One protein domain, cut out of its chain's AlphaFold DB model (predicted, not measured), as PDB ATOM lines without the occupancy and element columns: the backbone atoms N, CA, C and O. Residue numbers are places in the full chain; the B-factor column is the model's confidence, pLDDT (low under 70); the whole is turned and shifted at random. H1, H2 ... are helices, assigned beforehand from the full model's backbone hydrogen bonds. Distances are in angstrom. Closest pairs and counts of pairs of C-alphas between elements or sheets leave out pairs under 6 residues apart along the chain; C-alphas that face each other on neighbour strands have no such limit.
ATOM      1  N   GLU A 632      -6.182  -5.484  31.751       62.47
ATOM      2  CA  GLU A 632      -6.331  -4.096  31.290       62.47
ATOM      3  C   GLU A 632      -7.638  -3.456  31.784       62.47
ATOM      4  O   GLU A 632      -7.647  -2.296  32.202       62.47
ATOM      5  N   GLY A 633      -8.739  -4.215  31.771       65.75
ATOM      6  CA  GLY A 633     -10.017  -3.777  32.332       65.75
ATOM      7  C   GLY A 633      -9.910  -3.485  33.829       65.75
ATOM      8  O   GLY A 633     -10.427  -2.470  34.295       65.75
ATOM      9  N   LEU A 634      -9.156  -4.311  34.559       66.00
ATOM     10  CA  LEU A 634      -8.897  -4.114  35.982       66.00
ATOM     11  C   LEU A 634      -8.078  -2.837  36.248       66.00
ATOM     12  O   LEU A 634      -8.411  -2.073  37.150       66.00
ATOM     13  N   PHE A 635      -7.048  -2.543  35.447       70.25
ATOM     14  CA  PHE A 635      -6.227  -1.334  35.636       70.25
ATOM     15  C   PHE A 635      -6.997  -0.045  35.329       70.25
ATOM     16  O   PHE A 635      -6.816   0.954  36.031       70.25
ATOM     17  N   LYS A 636      -7.871  -0.073  34.313       69.38
ATOM     18  CA  LYS A 636      -8.775   1.039  33.978       69.38
ATOM     19  C   LYS A 636      -9.795   1.289  35.086       69.38
ATOM     20  O   LYS A 636     -10.000   2.439  35.459       69.38
ATOM     21  N   ALA A 637     -10.385   0.232  35.645       65.00
ATOM     22  CA  ALA A 637     -11.384   0.345  36.710       65.00
ATOM     23  C   ALA A 637     -10.848   1.054  37.969       65.00
ATOM     24  O   ALA A 637     -11.605   1.732  38.659       65.00
ATOM     25  N   TYR A 638      -9.544   0.940  38.240       66.25
ATOM     26  CA  TYR A 638      -8.893   1.557  39.398       66.25
ATOM     27  C   TYR A 638      -7.948   2.713  39.037       66.25
ATOM     28  O   TYR A 638      -7.159   3.141  39.879       66.25
ATOM     29  N   ASP A 639      -8.036   3.248  37.815       60.53
ATOM     30  CA  ASP A 639      -7.346   4.460  37.349       60.53
ATOM     31  C   ASP A 639      -5.838   4.469  37.681       60.53
ATOM     32  O   ASP A 639      -5.320   5.318  38.416       60.53
ATOM     33  N   VAL A 640      -5.138   3.410  37.256       61.91
ATOM     34  CA  VAL A 640      -3.716   3.180  37.586       61.91
ATOM     35  C   VAL A 640      -2.754   3.834  36.573       61.91
ATOM     36  O   VAL A 640      -1.563   3.934  36.844       61.91
ATOM     37  N   GLY A 641      -3.259   4.372  35.458       55.72
ATOM     38  CA  GLY A 641      -2.552   5.338  34.599       55.72
ATOM     39  C   GLY A 641      -1.310   4.854  33.832       55.72
ATOM     40  O   GLY A 641      -0.659   5.676  33.195       55.72
ATOM     41  N   GLU A 642      -0.957   3.565  33.858       57.25
ATOM     42  CA  GLU A 642       0.261   3.056  33.201       57.25
ATOM     43  C   GLU A 642      -0.031   2.381  31.845       57.25
ATOM     44  O   GLU A 642      -0.999   1.631  31.697       57.25
ATOM     45  N   GLN A 643       0.808   2.667  30.838       57.12
ATOM     46  CA  GLN A 643       0.729   2.072  29.497       57.12
ATOM     47  C   GLN A 643       1.324   0.658  29.470       57.12
ATOM     48  O   GLN A 643       2.355   0.382  30.083       57.12
ATOM     49  N   LYS A 644       0.677  -0.229  28.708       61.81
ATOM     50  CA  LYS A 644       1.077  -1.630  28.537       61.81
ATOM     51  C   LYS A 644       2.368  -1.736  27.719       61.81
ATOM     52  O   LYS A 644       2.475  -1.122  26.662       61.81
ATOM     53  N   GLY A 645       3.320  -2.543  28.189       71.62
ATOM     54  CA  GLY A 645       4.546  -2.843  27.448       71.62
ATOM     55  C   GLY A 645       4.302  -3.740  26.227       71.62
ATOM     56  O   GLY A 645       3.234  -4.341  26.075       71.62
ATOM     57  N   TRP A 646       5.322  -3.885  25.378       84.81
ATOM     58  CA  TRP A 646       5.322  -4.808  24.237       84.81
ATOM     59  C   TRP A 646       6.464  -5.820  24.353       84.81
ATOM     60  O   TRP A 646       7.591  -5.442  24.673       84.81
ATOM     61  N   PHE A 647       6.177  -7.096  24.077       87.19
ATOM     62  CA  PHE A 647       7.164  -8.177  24.080       87.19
ATOM     63  C   PHE A 647       6.879  -9.183  22.946       87.19
ATOM     64  O   PHE A 647       5.703  -9.468  22.696       87.19
ATOM     65  N   PRO A 648       7.904  -9.701  22.239       86.69
ATOM     66  CA  PRO A 648       7.725 -10.594  21.094       86.69
ATOM     67  C   PRO A 648       7.629 -12.060  21.550       86.69
ATOM     68  O   PRO A 648       8.582 -12.826  21.430       86.69
ATOM     69  N   TYR A 649       6.483 -12.443  22.118       80.44
ATOM     70  CA  TYR A 649       6.282 -13.756  22.746       80.44
ATOM     71  C   TYR A 649       6.472 -14.930  21.793       80.44
ATOM     72  O   TYR A 649       7.203 -15.861  22.105       80.44
ATOM     73  N   GLU A 650       5.845 -14.871  20.622       82.50
ATOM     74  CA  GLU A 650       5.885 -15.946  19.635       82.50
ATOM     75  C   GLU A 650       7.282 -16.137  19.026       82.50
ATOM     76  O   GLU A 650       7.619 -17.225  18.570       82.50
ATOM     77  N   TRP A 651       8.109 -15.091  19.035       87.62
ATOM     78  CA  TRP A 651       9.495 -15.162  18.580       87.62
ATOM     79  C   TRP A 651      10.461 -15.596  19.697       87.62
ATOM     80  O   TRP A 651      11.501 -16.192  19.404       87.62
ATOM     81  N   PHE A 652      10.136 -15.331  20.967       82.38
ATOM     82  CA  PHE A 652      10.927 -15.712  22.141       82.38
ATOM     83  C   PHE A 652      10.632 -17.160  22.584       82.38
ATOM     84  O   PHE A 652      10.022 -17.412  23.617       82.38
ATOM     85  N   ASP A 653      11.078 -18.123  21.777       82.62
ATOM     86  CA  ASP A 653      10.841 -19.570  21.951       82.62
ATOM     87  C   ASP A 653      11.983 -20.332  22.659       82.62
ATOM     88  O   ASP A 653      11.909 -21.547  22.835       82.62
ATOM     89  N   SER A 654      13.066 -19.645  23.024       79.00
ATOM     90  CA  SER A 654      14.303 -20.265  23.507       79.00
ATOM     91  C   SER A 654      15.124 -19.291  24.354       79.00
ATOM     92  O   SER A 654      15.144 -18.080  24.110       79.00
ATOM     93  N   TYR A 655      15.815 -19.806  25.375       71.25
ATOM     94  CA  TYR A 655      16.575 -18.975  26.315       71.25
ATOM     95  C   TYR A 655      17.790 -18.308  25.663       71.25
ATOM     96  O   TYR A 655      18.176 -17.218  26.075       71.25
ATOM     97  N   GLU A 656      18.359 -18.890  24.607       82.56
ATOM     98  CA  GLU A 656      19.482 -18.321  23.855       82.56
ATOM     99  C   GLU A 656      19.115 -16.971  23.217       82.56
ATOM    100  O   GLU A 656      19.955 -16.074  23.099       82.56
ATOM    101  N   LYS A 657      17.833 -16.765  22.883       84.69
ATOM    102  CA  LYS A 657      17.331 -15.500  22.330       84.69
ATOM    103  C   LYS A 657      17.327 -14.356  23.344       84.69
ATOM    104  O   LYS A 657      17.209 -13.203  22.941       84.69
ATOM    105  N   LEU A 658      17.540 -14.621  24.639       80.94
ATOM    106  CA  LEU A 658      17.740 -13.574  25.652       80.94
ATOM    107  C   LEU A 658      18.974 -12.714  25.371       80.94
ATOM    108  O   LEU A 658      18.997 -11.538  25.749       80.94
ATOM    109  N   ASP A 659      19.981 -13.292  24.714       87.50
ATOM    110  CA  ASP A 659      21.207 -12.603  24.325       87.50
ATOM    111  C   ASP A 659      21.137 -11.948  22.942       87.50
ATOM    112  O   ASP A 659      22.065 -11.223  22.569       87.50
ATOM    113  N   PHE A 660      20.027 -12.137  22.220       88.69
ATOM    114  CA  PHE A 660      19.795 -11.531  20.917       88.69
ATOM    115  C   PHE A 660      19.737  -9.995  21.029       88.69
ATOM    116  O   PHE A 660      19.109  -9.470  21.962       88.69
ATOM    117  N   PRO A 661      20.377  -9.246  20.113       90.06
ATOM    118  CA  PRO A 661      20.363  -7.789  20.161       90.06
ATOM    119  C   PRO A 661      18.975  -7.227  19.844       90.06
ATOM    120  O   PRO A 661      18.398  -7.519  18.801       90.06
ATOM    121  N   THR A 662      18.453  -6.354  20.706       86.56
ATOM    122  CA  THR A 662      17.128  -5.735  20.491       86.56
ATOM    123  C   THR A 662      17.060  -4.902  19.217       86.56
ATOM    124  O   THR A 662      16.011  -4.848  18.591       86.56
ATOM    125  N   LYS A 663      18.178  -4.300  18.795       86.06
ATOM    126  CA  LYS A 663      18.307  -3.539  17.539       86.06
ATOM    127  C   LYS A 663      18.055  -4.366  16.273       86.06
ATOM    128  O   LYS A 663      17.701  -3.798  15.247       86.06
ATOM    129  N   ASP A 664      18.266  -5.676  16.360       88.50
ATOM    130  CA  ASP A 664      18.142  -6.593  15.231       88.50
ATOM    131  C   ASP A 664      16.744  -7.235  15.193       88.50
ATOM    132  O   ASP A 664      16.427  -7.960  14.245       88.50
ATOM    133  N   LEU A 665      15.902  -6.945  16.198       89.12
ATOM    134  CA  LEU A 665      14.483  -7.281  16.171       89.12
ATOM    135  C   LEU A 665      13.809  -6.529  15.031       89.12
ATOM    136  O   LEU A 665      14.086  -5.361  14.756       89.12
ATOM    137  N   LYS A 666      12.878  -7.207  14.379       89.12
ATOM    138  CA  LYS A 666      12.080  -6.675  13.283       89.12
ATOM    139  C   LYS A 666      10.628  -6.625  13.721       89.12
ATOM    140  O   LYS A 666      10.179  -7.439  14.518       89.12
ATOM    141  N   ILE A 667       9.851  -5.726  13.125       87.56
ATOM    142  CA  ILE A 667       8.411  -5.615  13.408       87.56
ATOM    143  C   ILE A 667       7.661  -6.947  13.224       87.56
ATOM    144  O   ILE A 667       6.713  -7.248  13.949       87.56
ATOM    145  N   LYS A 668       8.139  -7.796  12.302       85.25
ATOM    146  CA  LYS A 668       7.603  -9.142  12.072       85.25
ATOM    147  C   LYS A 668       7.759 -10.085  13.272       85.25
ATOM    148  O   LYS A 668       6.939 -10.984  13.414       85.25
ATOM    149  N   ASP A 669       8.753  -9.858  14.131       88.06
ATOM    150  CA  ASP A 669       9.029 -10.675  15.319       88.06
ATOM    151  C   ASP A 669       7.990 -10.417  16.431       88.06
ATOM    152  O   ASP A 669       7.835 -11.221  17.341       88.06
ATOM    153  N   PHE A 670       7.215  -9.330  16.321       87.75
ATOM    154  CA  PHE A 670       6.103  -8.978  17.210       87.75
ATOM    155  C   PHE A 670       4.739  -9.355  16.609       87.75
ATOM    156  O   PHE A 670       3.751  -8.625  16.743       87.75
ATOM    157  N   TYR A 671       4.677 -10.475  15.888       83.75
ATOM    158  CA  TYR A 671       3.412 -11.030  15.416       83.75
ATOM    159  C   TYR A 671       2.625 -11.643  16.572       83.75
ATOM    160  O   TYR A 671       3.133 -12.536  17.238       83.75
ATOM    161  N   SER A 672       1.376 -11.212  16.768       80.06
ATOM    162  CA  SER A 672       0.485 -11.849  17.736       80.06
ATOM    163  C   SER A 672      -0.461 -12.807  17.026       80.06
ATOM    164  O   SER A 672      -1.375 -12.372  16.319       80.06
ATOM    165  N   SER A 673      -0.281 -14.103  17.273       76.06
ATOM    166  CA  SER A 673      -1.176 -15.166  16.798       76.06
ATOM    167  C   SER A 673      -2.596 -14.987  17.352       76.06
ATOM    168  O   SER A 673      -3.576 -15.095  16.619       76.06
ATOM    169  N   LEU A 674      -2.699 -14.577  18.622       71.19
ATOM    170  CA  LEU A 674      -3.957 -14.314  19.326       71.19
ATOM    171  C   LEU A 674      -4.770 -13.162  18.711       71.19
ATOM    172  O   LEU A 674      -5.997 -13.201  18.702       71.19
ATOM    173  N   LYS A 675      -4.097 -12.111  18.224       72.12
ATOM    174  CA  LYS A 675      -4.744 -10.934  17.609       72.12
ATOM    175  C   LYS A 675      -4.698 -10.951  16.078       72.12
ATOM    176  O   LYS A 675      -5.171  -9.993  15.467       72.12
ATOM    177  N   ASN A 676      -4.105 -11.996  15.496       75.06
ATOM    178  CA  ASN A 676      -3.864 -12.203  14.068       75.06
ATOM    179  C   ASN A 676      -3.312 -10.955  13.347       75.06
ATOM    180  O   ASN A 676      -3.787 -10.580  12.275       75.06
ATOM    181  N   LYS A 677      -2.363 -10.247  13.977       78.50
ATOM    182  CA  LYS A 677      -1.788  -9.002  13.440       78.50
ATOM    183  C   LYS A 677      -0.389  -8.720  13.976       78.50
ATOM    184  O   LYS A 677      -0.058  -9.090  15.104       78.50
ATOM    185  N   HIS A 678       0.400  -8.003  13.179       77.19
ATOM    186  CA  HIS A 678       1.678  -7.442  13.608       77.19
ATOM    187  C   HIS A 678       1.481  -6.172  14.442       77.19
ATOM    188  O   HIS A 678       0.455  -5.489  14.357       77.19
ATOM    189  N   MET A 679       2.488  -5.865  15.255       83.50
ATOM    190  CA  MET A 679       2.629  -4.574  15.922       83.50
ATOM    191  C   MET A 679       2.563  -3.423  14.905       83.50
ATOM    192  O   MET A 679       3.026  -3.571  13.775       83.50
ATOM    193  N   LYS A 680       1.977  -2.282  15.291       86.12
ATOM    194  CA  LYS A 680       1.955  -1.091  14.432       86.12
ATOM    195  C   LYS A 680       3.357  -0.508  14.307       86.12
ATOM    196  O   LYS A 680       4.139  -0.558  15.252       86.12
ATOM    197  N   GLU A 681       3.646   0.098  13.164       84.12
ATOM    198  CA  GLU A 681       4.968   0.660  12.876       84.12
ATOM    199  C   GLU A 681       5.318   1.836  13.803       84.12
ATOM    200  O   GLU A 681       6.450   1.944  14.269       84.12
ATOM    201  N   GLU A 682       4.324   2.645  14.176       85.38
ATOM    202  CA  GLU A 682       4.448   3.723  15.170       85.38
ATOM    203  C   GLU A 682       4.820   3.190  16.565       85.38
ATOM    204  O   GLU A 682       5.740   3.699  17.214       85.38
ATOM    205  N   ASP A 683       4.150   2.121  17.009       87.19
ATOM    206  CA  ASP A 683       4.428   1.481  18.296       87.19
ATOM    207  C   ASP A 683       5.818   0.839  18.271       87.19
ATOM    208  O   ASP A 683       6.576   0.960  19.232       87.19
ATOM    209  N   PHE A 684       6.177   0.163  17.172       88.00
ATOM    210  CA  PHE A 684       7.485  -0.475  17.021       88.00
ATOM    211  C   PHE A 684       8.601   0.569  17.031       88.00
ATOM    212  O   PHE A 684       9.595   0.405  17.731       88.00
ATOM    213  N   THR A 685       8.402   1.694  16.345       87.12
ATOM    214  CA  THR A 685       9.327   2.832  16.378       87.12
ATOM    215  C   THR A 685       9.485   3.370  17.800       87.12
ATOM    216  O   THR A 685      10.604   3.624  18.248       87.12
ATOM    217  N   THR A 686       8.384   3.478  18.547       89.06
ATOM    218  CA  THR A 686       8.389   3.906  19.953       89.06
ATOM    219  C   THR A 686       9.127   2.907  20.844       89.06
ATOM    220  O   THR A 686       9.962   3.307  21.653       89.06
ATOM    221  N   LEU A 687       8.896   1.606  20.663       88.12
ATOM    222  CA  LEU A 687       9.592   0.552  21.393       88.12
ATOM    223  C   LEU A 687      11.094   0.579  21.108       88.12
ATOM    224  O   LEU A 687      11.894   0.533  22.037       88.12
ATOM    225  N   MET A 688      11.487   0.695  19.840       88.56
ATOM    226  CA  MET A 688      12.895   0.773  19.457       88.56
ATOM    227  C   MET A 688      13.558   2.036  20.010       88.56
ATOM    228  O   MET A 688      14.701   1.980  20.467       88.56
ATOM    229  N   LYS A 689      12.827   3.154  20.065       88.75
ATOM    230  CA  LYS A 689      13.266   4.374  20.745       88.75
ATOM    231  C   LYS A 689      13.470   4.144  22.248       88.75
ATOM    232  O   LYS A 689      14.552   4.449  22.736       88.75
ATOM    233  N   ILE A 690      12.523   3.515  22.950       86.56
ATOM    234  CA  ILE A 690      12.649   3.163  24.380       86.56
ATOM    235  C   ILE A 690      13.831   2.215  24.614       86.56
ATOM    236  O   ILE A 690      14.597   2.402  25.557       86.56
ATOM    237  N   CYS A 691      14.012   1.212  23.749       86.62
ATOM    238  CA  CYS A 691      15.135   0.283  23.821       86.62
ATOM    239  C   CYS A 691      16.476   1.010  23.681       86.62
ATOM    240  O   CYS A 691      17.420   0.696  24.407       86.62
ATOM    241  N   ASN A 692      16.552   2.003  22.793       84.94
ATOM    242  CA  ASN A 692      17.741   2.830  22.625       84.94
ATOM    243  C   ASN A 692      17.959   3.769  23.824       84.94
ATOM    244  O   ASN A 692      19.060   3.799  24.374       84.94
ATOM    245  N   GLU A 693      16.925   4.487  24.268       86.69
ATOM    246  CA  GLU A 693      16.984   5.456  25.374       86.69
ATOM    247  C   GLU A 693      17.357   4.791  26.702       86.69
ATOM    248  O   GLU A 693      18.321   5.193  27.351       86.69
ATOM    249  N   ARG A 694      16.665   3.702  27.057       82.25
ATOM    250  CA  ARG A 694      16.881   2.947  28.305       82.25
ATOM    251  C   ARG A 694      17.986   1.900  28.197       82.25
ATOM    252  O   ARG A 694      18.167   1.075  29.094       82.25
ATOM    253  N   ARG A 695      18.729   1.903  27.083       83.62
ATOM    254  CA  ARG A 695      19.854   0.995  26.801       83.62
ATOM    255  C   ARG A 695      19.491  -0.486  26.972       83.62
ATOM    256  O   ARG A 695      20.298  -1.285  27.457       83.62
ATOM    257  N   LEU A 696      18.292  -0.877  26.544       88.44
ATOM    258  CA  LEU A 696      17.831  -2.265  26.530       88.44
ATOM    259  C   LEU A 696      18.511  -3.007  25.372       88.44
ATOM    260  O   LEU A 696      17.887  -3.309  24.369       88.44
ATOM    261  N   THR A 697      19.818  -3.253  25.480       84.31
ATOM    262  CA  THR A 697      20.661  -3.748  24.368       84.31
ATOM    263  C   THR A 697      20.373  -5.186  23.930       84.31
ATOM    264  O   THR A 697      20.674  -5.556  22.796       84.31
ATOM    265  N   LYS A 698      19.815  -6.002  24.827       90.38
ATOM    266  CA  LYS A 698      19.509  -7.421  24.614       90.38
ATOM    267  C   LYS A 698      18.065  -7.711  25.004       90.38
ATOM    268  O   LYS A 698      17.528  -7.046  25.893       90.38
ATOM    269  N   VAL A 699      17.452  -8.719  24.388       86.75
ATOM    270  CA  VAL A 699      16.048  -9.099  24.640       86.75
ATOM    271  C   VAL A 699      15.777  -9.364  26.124       86.75
ATOM    272  O   VAL A 699      14.714  -9.012  26.624       86.75
ATOM    273  N   ARG A 700      16.756  -9.863  26.888       81.38
ATOM    274  CA  ARG A 700      16.622 -10.006  28.349       81.38
ATOM    275  C   ARG A 700      16.337  -8.713  29.107       81.38
ATOM    276  O   ARG A 700      15.642  -8.737  30.115       81.38
ATOM    277  N   ASN A 701      16.880  -7.593  28.634       84.19
ATOM    278  CA  ASN A 701      16.630  -6.287  29.235       84.19
ATOM    279  C   ASN A 701      15.219  -5.801  28.884       84.19
ATOM    280  O   ASN A 701      14.547  -5.214  29.727       84.19
ATOM    281  N   LEU A 702      14.750  -6.113  27.672       85.69
ATOM    282  CA  LEU A 702      13.376  -5.855  27.249       85.69
ATOM    283  C   LEU A 702      12.358  -6.691  28.050       85.69
ATOM    284  O   LEU A 702      11.328  -6.160  28.457       85.69
ATOM    285  N   LEU A 703      12.668  -7.957  28.353       83.50
ATOM    286  CA  LEU A 703      11.812  -8.837  29.158       83.50
ATOM    287  C   LEU A 703      11.676  -8.357  30.612       83.50
ATOM    288  O   LEU A 703      10.575  -8.317  31.156       83.50
ATOM    289  N   GLU A 704      12.786  -7.953  31.242       77.25
ATOM    290  CA  GLU A 704      12.773  -7.390  32.599       77.25
ATOM    291  C   GLU A 704      11.948  -6.095  32.664       77.25
ATOM    292  O   GLU A 704      11.196  -5.876  33.617       77.25
ATOM    293  N   TRP A 705      12.043  -5.246  31.638       83.81
ATOM    294  CA  TRP A 705      11.233  -4.034  31.534       83.81
ATOM    295  C   TRP A 705       9.740  -4.351  31.362       83.81
ATOM    296  O   TRP A 705       8.918  -3.801  32.095       83.81
ATOM    297  N   TYR A 706       9.399  -5.283  30.470       80.38
ATOM    298  CA  TYR A 706       8.020  -5.696  30.209       80.38
ATOM    299  C   TYR A 706       7.330  -6.267  31.459       80.38
ATOM    300  O   TYR A 706       6.256  -5.807  31.840       80.38
ATOM    301  N   ASN A 707       7.969  -7.207  32.161       74.69
ATOM    302  CA  ASN A 707       7.377  -7.844  33.346       74.69
ATOM    303  C   ASN A 707       7.146  -6.849  34.495       74.69
ATOM    304  O   ASN A 707       6.167  -6.950  35.237       74.69
ATOM    305  N   ASN A 708       8.021  -5.849  34.633       72.12
ATOM    306  CA  ASN A 708       7.833  -4.782  35.613       72.12
ATOM    307  C   ASN A 708       6.612  -3.894  35.303       72.12
ATOM    308  O   ASN A 708       6.044  -3.337  36.245       72.12
ATOM    309  N   LEU A 709       6.196  -3.783  34.034       73.19
ATOM    310  CA  LEU A 709       5.000  -3.035  33.628       73.19
ATOM    311  C   LEU A 709       3.686  -3.785  33.877       73.19
ATOM    312  O   LEU A 709       2.663  -3.130  34.021       73.19
ATOM    313  N   ASP A 710       3.684  -5.114  33.991       61.91
ATOM    314  CA  ASP A 710       2.457  -5.873  34.294       61.91
ATOM    315  C   ASP A 710       2.249  -6.058  35.810       61.91
ATOM    316  O   ASP A 710       1.128  -5.956  36.319       61.91
ATOM    317  N   VAL A 711       3.328  -6.270  36.571       63.59
ATOM    318  CA  VAL A 711       3.242  -6.575  38.013       63.59
ATOM    319  C   VAL A 711       2.970  -5.327  38.859       63.59
ATOM    320  O   VAL A 711       2.196  -5.379  39.821       63.59
ATOM    321  N   ARG A 712       3.589  -4.188  38.526       67.12
ATOM    322  CA  ARG A 712       3.444  -2.958  39.323       67.12
ATOM    323  C   ARG A 712       2.017  -2.392  39.281       67.12
ATOM    324  O   ARG A 712       1.514  -2.052  40.356       67.12
ATOM    325  N   PRO A 713       1.327  -2.316  38.127       67.06
ATOM    326  CA  PRO A 713      -0.037  -1.795  38.085       67.06
ATOM    327  C   PRO A 713      -1.072  -2.741  38.697       67.06
ATOM    328  O   PRO A 713      -2.007  -2.268  39.341       67.06
ATOM    329  N   LEU A 714      -0.885  -4.062  38.584       65.25
ATOM    330  CA  LEU A 714      -1.774  -5.042  39.216       65.25
ATOM    331  C   LEU A 714      -1.783  -4.905  40.734       65.25
ATOM    332  O   LEU A 714      -2.851  -4.823  41.343       65.25
ATOM    333  N   LEU A 715      -0.602  -4.793  41.343       67.50
ATOM    334  CA  LEU A 715      -0.506  -4.592  42.783       67.50
ATOM    335  C   LEU A 715      -1.181  -3.277  43.206       67.50
ATOM    336  O   LEU A 715      -1.895  -3.243  44.206       67.50
ATOM    337  N   LYS A 716      -1.014  -2.208  42.416       67.38
ATOM    338  CA  LYS A 716      -1.693  -0.925  42.651       67.38
ATOM    339  C   LYS A 716      -3.221  -1.051  42.554       67.38
ATOM    340  O   LYS A 716      -3.913  -0.494  43.404       67.38
ATOM    341  N   ALA A 717      -3.751  -1.788  41.576       69.25
ATOM    342  CA  ALA A 717      -5.191  -1.994  41.404       69.25
ATOM    343  C   ALA A 717      -5.807  -2.781  42.575       69.25
ATOM    344  O   ALA A 717      -6.808  -2.349  43.147       69.25
ATOM    345  N   CYS A 718      -5.172  -3.877  43.005       67.06
ATOM    346  CA  CYS A 718      -5.635  -4.657  44.157       67.06
ATOM    347  C   CYS A 718      -5.573  -3.858  45.468       67.06
ATOM    348  O   CYS A 718      -6.481  -3.961  46.293       67.06
ATOM    349  N   LEU A 719      -4.533  -3.035  45.662       67.00
ATOM    350  CA  LEU A 719      -4.433  -2.164  46.836       67.00
ATOM    351  C   LEU A 719      -5.540  -1.098  46.848       67.00
ATOM    352  O   LEU A 719      -6.173  -0.921  47.886       67.00
ATOM    353  N   LYS A 720      -5.865  -0.482  45.701       73.06
ATOM    354  CA  LYS A 720      -6.996   0.459  45.587       73.06
ATOM    355  C   LYS A 720      -8.358  -0.204  45.827       73.06
ATOM    356  O   LYS A 720      -9.207   0.362  46.510       73.06
ATOM    357  N   GLN A 721      -8.583  -1.409  45.303       72.94
ATOM    358  CA  GLN A 721      -9.826  -2.147  45.553       72.94
ATOM    359  C   GLN A 721      -9.988  -2.487  47.040       72.94
ATOM    360  O   GLN A 721     -11.074  -2.359  47.601       72.94
ATOM    361  N   LYS A 722      -8.890  -2.862  47.704       69.44
ATOM    362  CA  LYS A 722      -8.862  -3.139  49.141       69.44
ATOM    363  C   LYS A 722      -9.155  -1.895  49.987       69.44
ATOM    364  O   LYS A 722      -9.867  -1.995  50.984       69.44
ATOM    365  N   GLU A 723      -8.640  -0.731  49.589       73.62
ATOM    366  CA  GLU A 723      -8.917   0.547  50.258       73.62
ATOM    367  C   GLU A 723     -10.418   0.862  50.327       73.62
ATOM    368  O   GLU A 723     -10.889   1.337  51.359       73.62
ATOM    369  N   PHE A 724     -11.191   0.539  49.282       75.88
ATOM    370  CA  PHE A 724     -12.644   0.744  49.286       75.88
ATOM    371  C   PHE A 724     -13.335   0.017  50.451       75.88
ATOM    372  O   PHE A 724     -14.117   0.630  51.176       75.88
ATOM    373  N   PHE A 725     -13.020  -1.262  50.675       67.38
ATOM    374  CA  PHE A 725     -13.646  -2.062  51.735       67.38
ATOM    375  C   PHE A 725     -13.149  -1.686  53.134       67.38
ATOM    376  O   PHE A 725     -13.923  -1.729  54.096       67.38
ATOM    377  N   TYR A 726     -11.908  -1.203  53.248       70.56
ATOM    378  CA  TYR A 726     -11.403  -0.680  54.515       70.56
ATOM    379  C   TYR A 726     -12.167   0.551  55.011       70.56
ATOM    380  O   TYR A 726     -12.261   0.738  56.226       70.56
ATOM    381  N   ASN A 727     -12.796   1.336  54.127       71.38
ATOM    382  CA  ASN A 727     -13.675   2.434  54.550       71.38
ATOM    383  C   ASN A 727     -14.895   1.941  55.349       71.38
ATOM    384  O   ASN A 727     -15.391   2.658  56.215       71.38
ATOM    385  N   PHE A 728     -15.326   0.699  55.120       62.38
ATOM    386  CA  PHE A 728     -16.374   0.024  55.890       62.38
ATOM    387  C   PHE A 728     -15.797  -0.856  57.014       62.38
ATOM    388  O   PHE A 728     -16.482  -1.704  57.576       62.38
ATOM    389  N   LYS A 729     -14.515  -0.661  57.356       68.62
ATOM    390  CA  LYS A 729     -13.762  -1.454  58.341       68.62
ATOM    391  C   LYS A 729     -13.718  -2.953  58.031       68.62
ATOM    392  O   LYS A 729     -13.540  -3.746  58.951       68.62
ATOM    393  N   LEU A 730     -13.847  -3.326  56.758       63.62
ATOM    394  CA  LEU A 730     -13.708  -4.704  56.305       63.62
ATOM    395  C   LEU A 730     -12.379  -4.894  55.571       63.62
ATOM    396  O   LEU A 730     -11.998  -4.107  54.705       63.62
ATOM    397  N   ASP A 731     -11.666  -5.960  55.904       70.06
ATOM    398  CA  ASP A 731     -10.527  -6.474  55.163       70.06
ATOM    399  C   ASP A 731     -11.027  -7.449  54.094       70.06
ATOM    400  O   ASP A 731     -11.500  -8.549  54.391       70.06
ATOM    401  N   MET A 732     -10.867  -7.038  52.835       60.88
ATOM    402  CA  MET A 732     -11.354  -7.757  51.656       60.88
ATOM    403  C   MET A 732     -10.955  -9.242  51.609       60.88
ATOM    404  O   MET A 732     -11.690 -10.054  51.059       60.88
ATOM    405  N   TYR A 733      -9.809  -9.612  52.190       61.06
ATOM    406  CA  TYR A 733      -9.288 -10.983  52.134       61.06
ATOM    407  C   TYR A 733      -9.494 -11.782  53.424       61.06
ATOM    408  O   TYR A 733      -9.108 -12.949  53.479       61.06
ATOM    409  N   LYS A 734     -10.025 -11.160  54.484       54.84
ATOM    410  CA  LYS A 734     -10.218 -11.821  55.785       54.84
ATOM    411  C   LYS A 734     -11.676 -11.909  56.193       54.84
ATOM    412  O   LYS A 734     -12.040 -12.888  56.837       54.84
ATOM    413  N   ASP A 735     -12.479 -10.917  55.828       50.56
ATOM    414  CA  ASP A 735     -13.810 -10.760  56.413       50.56
ATOM    415  C   ASP A 735     -14.919 -11.405  55.578       50.56
ATOM    416  O   ASP A 735     -15.970 -11.721  56.121       50.56
ATOM    417  N   ALA A 736     -14.674 -11.693  54.297       54.75
ATOM    418  CA  ALA A 736     -15.470 -12.649  53.531       54.75
ATOM    419  C   ALA A 736     -14.645 -13.241  52.385       54.75
ATOM    420  O   ALA A 736     -13.645 -12.646  51.993       54.75
ATOM    421  N   VAL A 737     -15.082 -14.390  51.853       52.00
ATOM    422  CA  VAL A 737     -14.411 -15.166  50.784       52.00
ATOM    423  C   VAL A 737     -14.786 -14.734  49.353       52.00
ATOM    424  O   VAL A 737     -14.354 -15.377  48.403       52.00
ATOM    425  N   SER A 738     -15.592 -13.672  49.199       61.88
ATOM    426  CA  SER A 738     -16.007 -13.091  47.911       61.88
ATOM    427  C   SER A 738     -16.448 -11.620  48.057       61.88
ATOM    428  O   SER A 738     -16.768 -11.172  49.163       61.88
ATOM    429  N   LEU A 739     -16.510 -10.854  46.954       64.62
ATOM    430  CA  LEU A 739     -17.036  -9.471  46.970       64.62
ATOM    431  C   LEU A 739     -18.509  -9.380  47.433       64.62
ATOM    432  O   LEU A 739     -18.828  -8.457  48.192       64.62
ATOM    433  N   PRO A 740     -19.411 -10.311  47.053       65.62
ATOM    434  CA  PRO A 740     -20.767 -10.354  47.599       65.62
ATOM    435  C   PRO A 740     -20.810 -10.577  49.113       65.62
ATOM    436  O   PRO A 740     -21.562  -9.888  49.796       65.62
ATOM    437  N   GLY A 741     -19.957 -11.455  49.652       57.50
ATOM    438  CA  GLY A 741     -19.877 -11.685  51.098       57.50
ATOM    439  C   GLY A 741     -19.433 -10.434  51.860       57.50
ATOM    440  O   GLY A 741     -20.004 -10.090  52.888       57.50
ATOM    441  N   LEU A 742     -18.483  -9.663  51.321       64.06
ATOM    442  CA  LEU A 742     -18.105  -8.381  51.932       64.06
ATOM    443  C   LEU A 742     -19.257  -7.373  51.880       64.06
ATOM    444  O   LEU A 742     -19.465  -6.626  52.829       64.06
ATOM    445  N   SER A 743     -20.022  -7.372  50.790       70.62
ATOM    446  CA  SER A 743     -21.171  -6.479  50.610       70.62
ATOM    447  C   SER A 743     -22.303  -6.796  51.597       70.62
ATOM    448  O   SER A 743     -22.917  -5.882  52.140       70.62
ATOM    449  N   GLU A 744     -22.536  -8.076  51.889       66.88
ATOM    450  CA  GLU A 744     -23.476  -8.535  52.920       66.88
ATOM    451  C   GLU A 744     -23.053  -8.072  54.324       66.88
ATOM    452  O   GLU A 744     -23.861  -7.518  55.072       66.88
ATOM    453  N   HIS A 745     -21.764  -8.193  54.659       59.69
ATOM    454  CA  HIS A 745     -21.226  -7.705  55.933       59.69
ATOM    455  C   HIS A 745     -21.386  -6.184  56.100       59.69
ATOM    456  O   HIS A 745     -21.696  -5.715  57.197       59.69
ATOM    457  N   ILE A 746     -21.229  -5.412  55.019       70.12
ATOM    458  CA  ILE A 746     -21.517  -3.969  55.016       70.12
ATOM    459  C   ILE A 746     -23.009  -3.718  55.283       70.12
ATOM    460  O   ILE A 746     -23.357  -2.857  56.093       70.12
ATOM    461  N   LEU A 747     -23.897  -4.486  54.644       66.56
ATOM    462  CA  LEU A 747     -25.348  -4.359  54.804       66.56
ATOM    463  C   LEU A 747     -25.783  -4.554  56.270       66.56
ATOM    464  O   LEU A 747     -26.548  -3.750  56.805       66.56
ATOM    465  N   TYR A 748     -25.232  -5.566  56.948       62.38
ATOM    466  CA  TYR A 748     -25.504  -5.821  58.365       62.38
ATOM    467  C   TYR A 748     -24.972  -4.723  59.292       62.38
ATOM    468  O   TYR A 748     -25.641  -4.369  60.265       62.38
ATOM    469  N   GLN A 749     -23.811  -4.132  58.991       63.84
ATOM    470  CA  GLN A 749     -23.300  -2.992  59.763       63.84
ATOM    471  C   GLN A 749     -24.248  -1.786  59.692       63.84
ATOM    472  O   GLN A 749     -24.499  -1.138  60.711       63.84
ATOM    473  N   PHE A 750     -24.831  -1.518  58.519       60.91
ATOM    474  CA  PHE A 750     -25.789  -0.425  58.345       60.91
ATOM    475  C   PHE A 750     -27.139  -0.674  59.019       60.91
ATOM    476  O   PHE A 750     -27.747   0.269  59.528       60.91
ATOM    477  N   GLN A 751     -27.586  -1.929  59.085       57.38
ATOM    478  CA  GLN A 751     -28.791  -2.303  59.825       57.38
ATOM    479  C   GLN A 751     -28.635  -2.079  61.342       57.38
ATOM    480  O   GLN A 751     -29.613  -1.762  62.014       57.38
ATOM    481  N   ILE A 752     -27.409  -2.193  61.875       54.34
ATOM    482  CA  ILE A 752     -27.102  -2.007  63.304       54.34
ATOM    483  C   ILE A 752     -26.880  -0.528  63.672       54.34
ATOM    484  O   ILE A 752     -27.276  -0.116  64.760       54.34
ATOM    485  N   GLN A 753     -26.246   0.274  62.807       52.12
ATOM    486  CA  GLN A 753     -25.882   1.670  63.121       52.12
ATOM    487  C   GLN A 753     -26.833   2.737  62.558       52.12
ATOM    488  O   GLN A 753     -26.669   3.913  62.863       52.12
ATOM    489  N   GLY A 754     -27.868   2.346  61.813       52.81
ATOM    490  CA  GLY A 754     -28.865   3.271  61.277       52.81
ATOM    491  C   GLY A 754     -28.428   3.866  59.938       52.81
ATOM    492  O   GLY A 754     -27.571   4.743  59.850       52.81
ATOM    493  N   PHE A 755     -29.080   3.403  58.875       47.94
ATOM    494  CA  PHE A 755     -28.863   3.773  57.471       47.94
ATOM    495  C   PHE A 755     -28.939   5.294  57.190       47.94
ATOM    496  O   PHE A 755     -28.356   5.783  56.222       47.94
ATOM    497  N   GLU A 756     -29.600   6.070  58.055       49.97
ATOM    498  CA  GLU A 756     -29.798   7.515  57.874       49.97
ATOM    499  C   GLU A 756     -28.553   8.386  58.128       49.97
ATOM    500  O   GLU A 756     -28.457   9.480  57.568       49.97
ATOM    501  N   GLU A 757     -27.581   7.945  58.938       51.81
ATOM    502  CA  GLU A 757     -26.348   8.724  59.168       51.81
ATOM    503  C   GLU A 757     -25.366   8.640  57.992       51.81
ATOM    504  O   GLU A 757     -24.614   9.583  57.736       51.81
ATOM    505  N   TYR A 758     -25.395   7.541  57.234       49.06
ATOM    506  CA  TYR A 758     -24.512   7.318  56.088       49.06
ATOM    507  C   TYR A 758     -24.876   8.190  54.881       49.06
ATOM    508  O   TYR A 758     -23.989   8.759  54.245       49.06
ATOM    509  N   LEU A 759     -26.174   8.390  54.625       48.94
ATOM    510  CA  LEU A 759     -26.669   9.269  53.555       48.94
ATOM    511  C   LEU A 759     -26.235  10.742  53.726       48.94
ATOM    512  O   LEU A 759     -26.334  11.521  52.782       48.94
ATOM    513  N   LYS A 760     -25.736  11.132  54.911       52.38
ATOM    514  CA  LYS A 760     -25.348  12.512  55.250       52.38
ATOM    515  C   LYS A 760     -23.878  12.858  54.974       52.38
ATOM    516  O   LYS A 760     -23.527  14.033  55.068       52.38
ATOM    517  N   LYS A 761     -22.999  11.900  54.645       47.28
ATOM    518  CA  LYS A 761     -21.572  12.186  54.380       47.28
ATOM    519  C   LYS A 761     -21.256  12.195  52.883       47.28
ATOM    520  O   LYS A 761     -21.173  11.148  52.252       47.28
ATOM    521  N   THR A 762     -21.013  13.382  52.327       38.53
ATOM    522  CA  THR A 762     -20.443  13.555  50.981       38.53
ATOM    523  C   THR A 762     -18.929  13.318  50.982       38.53
ATOM    524  O   THR A 762     -18.224  13.666  51.930       38.53
ATOM    525  N   SER A 763     -18.421  12.686  49.919       36.69
ATOM    526  CA  SER A 763     -17.029  12.235  49.816       36.69
ATOM    527  C   SER A 763     -16.061  13.386  49.510       36.69
ATOM    528  O   SER A 763     -16.201  14.100  48.519       36.69
ATOM    529  N   ALA A 764     -15.031  13.552  50.346       35.09
ATOM    530  CA  ALA A 764     -13.929  14.470  50.074       35.09
ATOM    531  C   ALA A 764     -12.847  13.763  49.234       35.09
ATOM    532  O   ALA A 764     -12.213  12.811  49.688       35.09
ATOM    533  N   LYS A 765     -12.652  14.227  47.993       48.81
ATOM    534  CA  LYS A 765     -11.546  13.839  47.101       48.81
ATOM    535  C   LYS A 765     -10.243  14.511  47.538       48.81
ATOM    536  O   LYS A 765     -10.240  15.730  47.626       48.81
ATOM    537  N   THR A 766      -9.150  13.752  47.651       34.44
ATOM    538  CA  THR A 766      -7.745  14.203  47.434       34.44
ATOM    539  C   THR A 766      -6.842  12.967  47.554       34.44
ATOM    540  O   THR A 766      -6.848  12.320  48.593       34.44
ATOM    541  N   SER A 767      -6.253  12.414  46.489       42.47
ATOM    542  CA  SER A 767      -5.109  12.866  45.670       42.47
ATOM    543  C   SER A 767      -3.785  12.977  46.440       42.47
ATOM    544  O   SER A 767      -3.477  14.021  47.007       42.47
ATOM    545  N   TYR A 768      -2.963  11.928  46.370       31.53
ATOM    546  CA  TYR A 768      -1.514  12.036  46.547       31.53
ATOM    547  C   TYR A 768      -0.818  11.252  45.435       31.53
ATOM    548  O   TYR A 768      -0.646  10.037  45.503       31.53
ATOM    549  N   THR A 769      -0.434  11.967  44.384       34.22
ATOM    550  CA  THR A 769       0.633  11.566  43.470       34.22
ATOM    551  C   THR A 769       1.969  11.873  44.144       34.22
ATOM    552  O   THR A 769       2.223  13.006  44.547       34.22
TER     553      THR A 769
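This is residues 632 to 769 of the 807 residues of an uncharacterized protein of Heterorhabditis bacteriophora (UniProt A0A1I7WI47). One long helix, H5, makes the shaft of an extended rod; a loose head of H2, H3, H4 and loops gathers round its first end, and H1 packs beside residues 713 to 717. Past its other end come H6 and H7, and from H7 the free tail, residues 759 to 769, folds back. The printed part has 138 residues with seven named helices, H1 to H7 in order, and no named strand, class all helix. It is extended, with a radius of gyration of the C-alphas of 22.2 A and spans of 66 by 30 by 25 A.

H1, residues 632 to 637, touches H5, residues 699 to 726, with C-alphas of Phe 635 and Ala 717 closest at 5.9 A; they run the same way at a shallow tilt of 33 degrees, only just short of steep. H2, residues 655 to 659, touches H5 at its residues 699 to 700 alone, with C-alphas of Leu 658 and Arg 700 closest at 4.6 A. H3, residues 667 to 670, is close but not clearly touching H4, residues 681 to 693: the closest C-alphas, Ile 667 and Phe 684, are 6.4 A apart. H4 is about perpendicular to H5, at 81 degrees, and close but not clearly touching, with C-alphas of Cys 691 and Leu 702 closest at 7.2 A. H6, residues 739 to 753, is likewise close to H5 but not clearly touching, with C-alphas of Phe 725 and Leu 742 closest at 7.7 A. H6 and H7, residues 755 to 758, meet only through their link. Every O i to N i+4 pair is within hydrogen-bond range in H1, H4 and H6, against 21 of 24 in H5 and 0 of 1 in H2, which has 2 of 2 O i to N i+3 pairs; H3 and H7 are too short for an i+4 pair.

H1 begins at C-alpha 632, (-6.331, -4.096, 31.290). H4 is 18.0 A long, H5 41.4 A and H6 21.5 A; H1, H2, H3 and H7 are 8.6, 8.1, 5.6 and 5.8 A. H7 ends at C-alpha 758, (-24.512, 7.318, 56.088).

The farthest C-alphas, Asp 664 and Gly 754, are 66.5 A apart. The printed part has no cut; the links H1 to H2 and H5 to H6 are long. Mean pLDDT of the printed part is 70.9, with 63 residues under 70, among them 747 to 769.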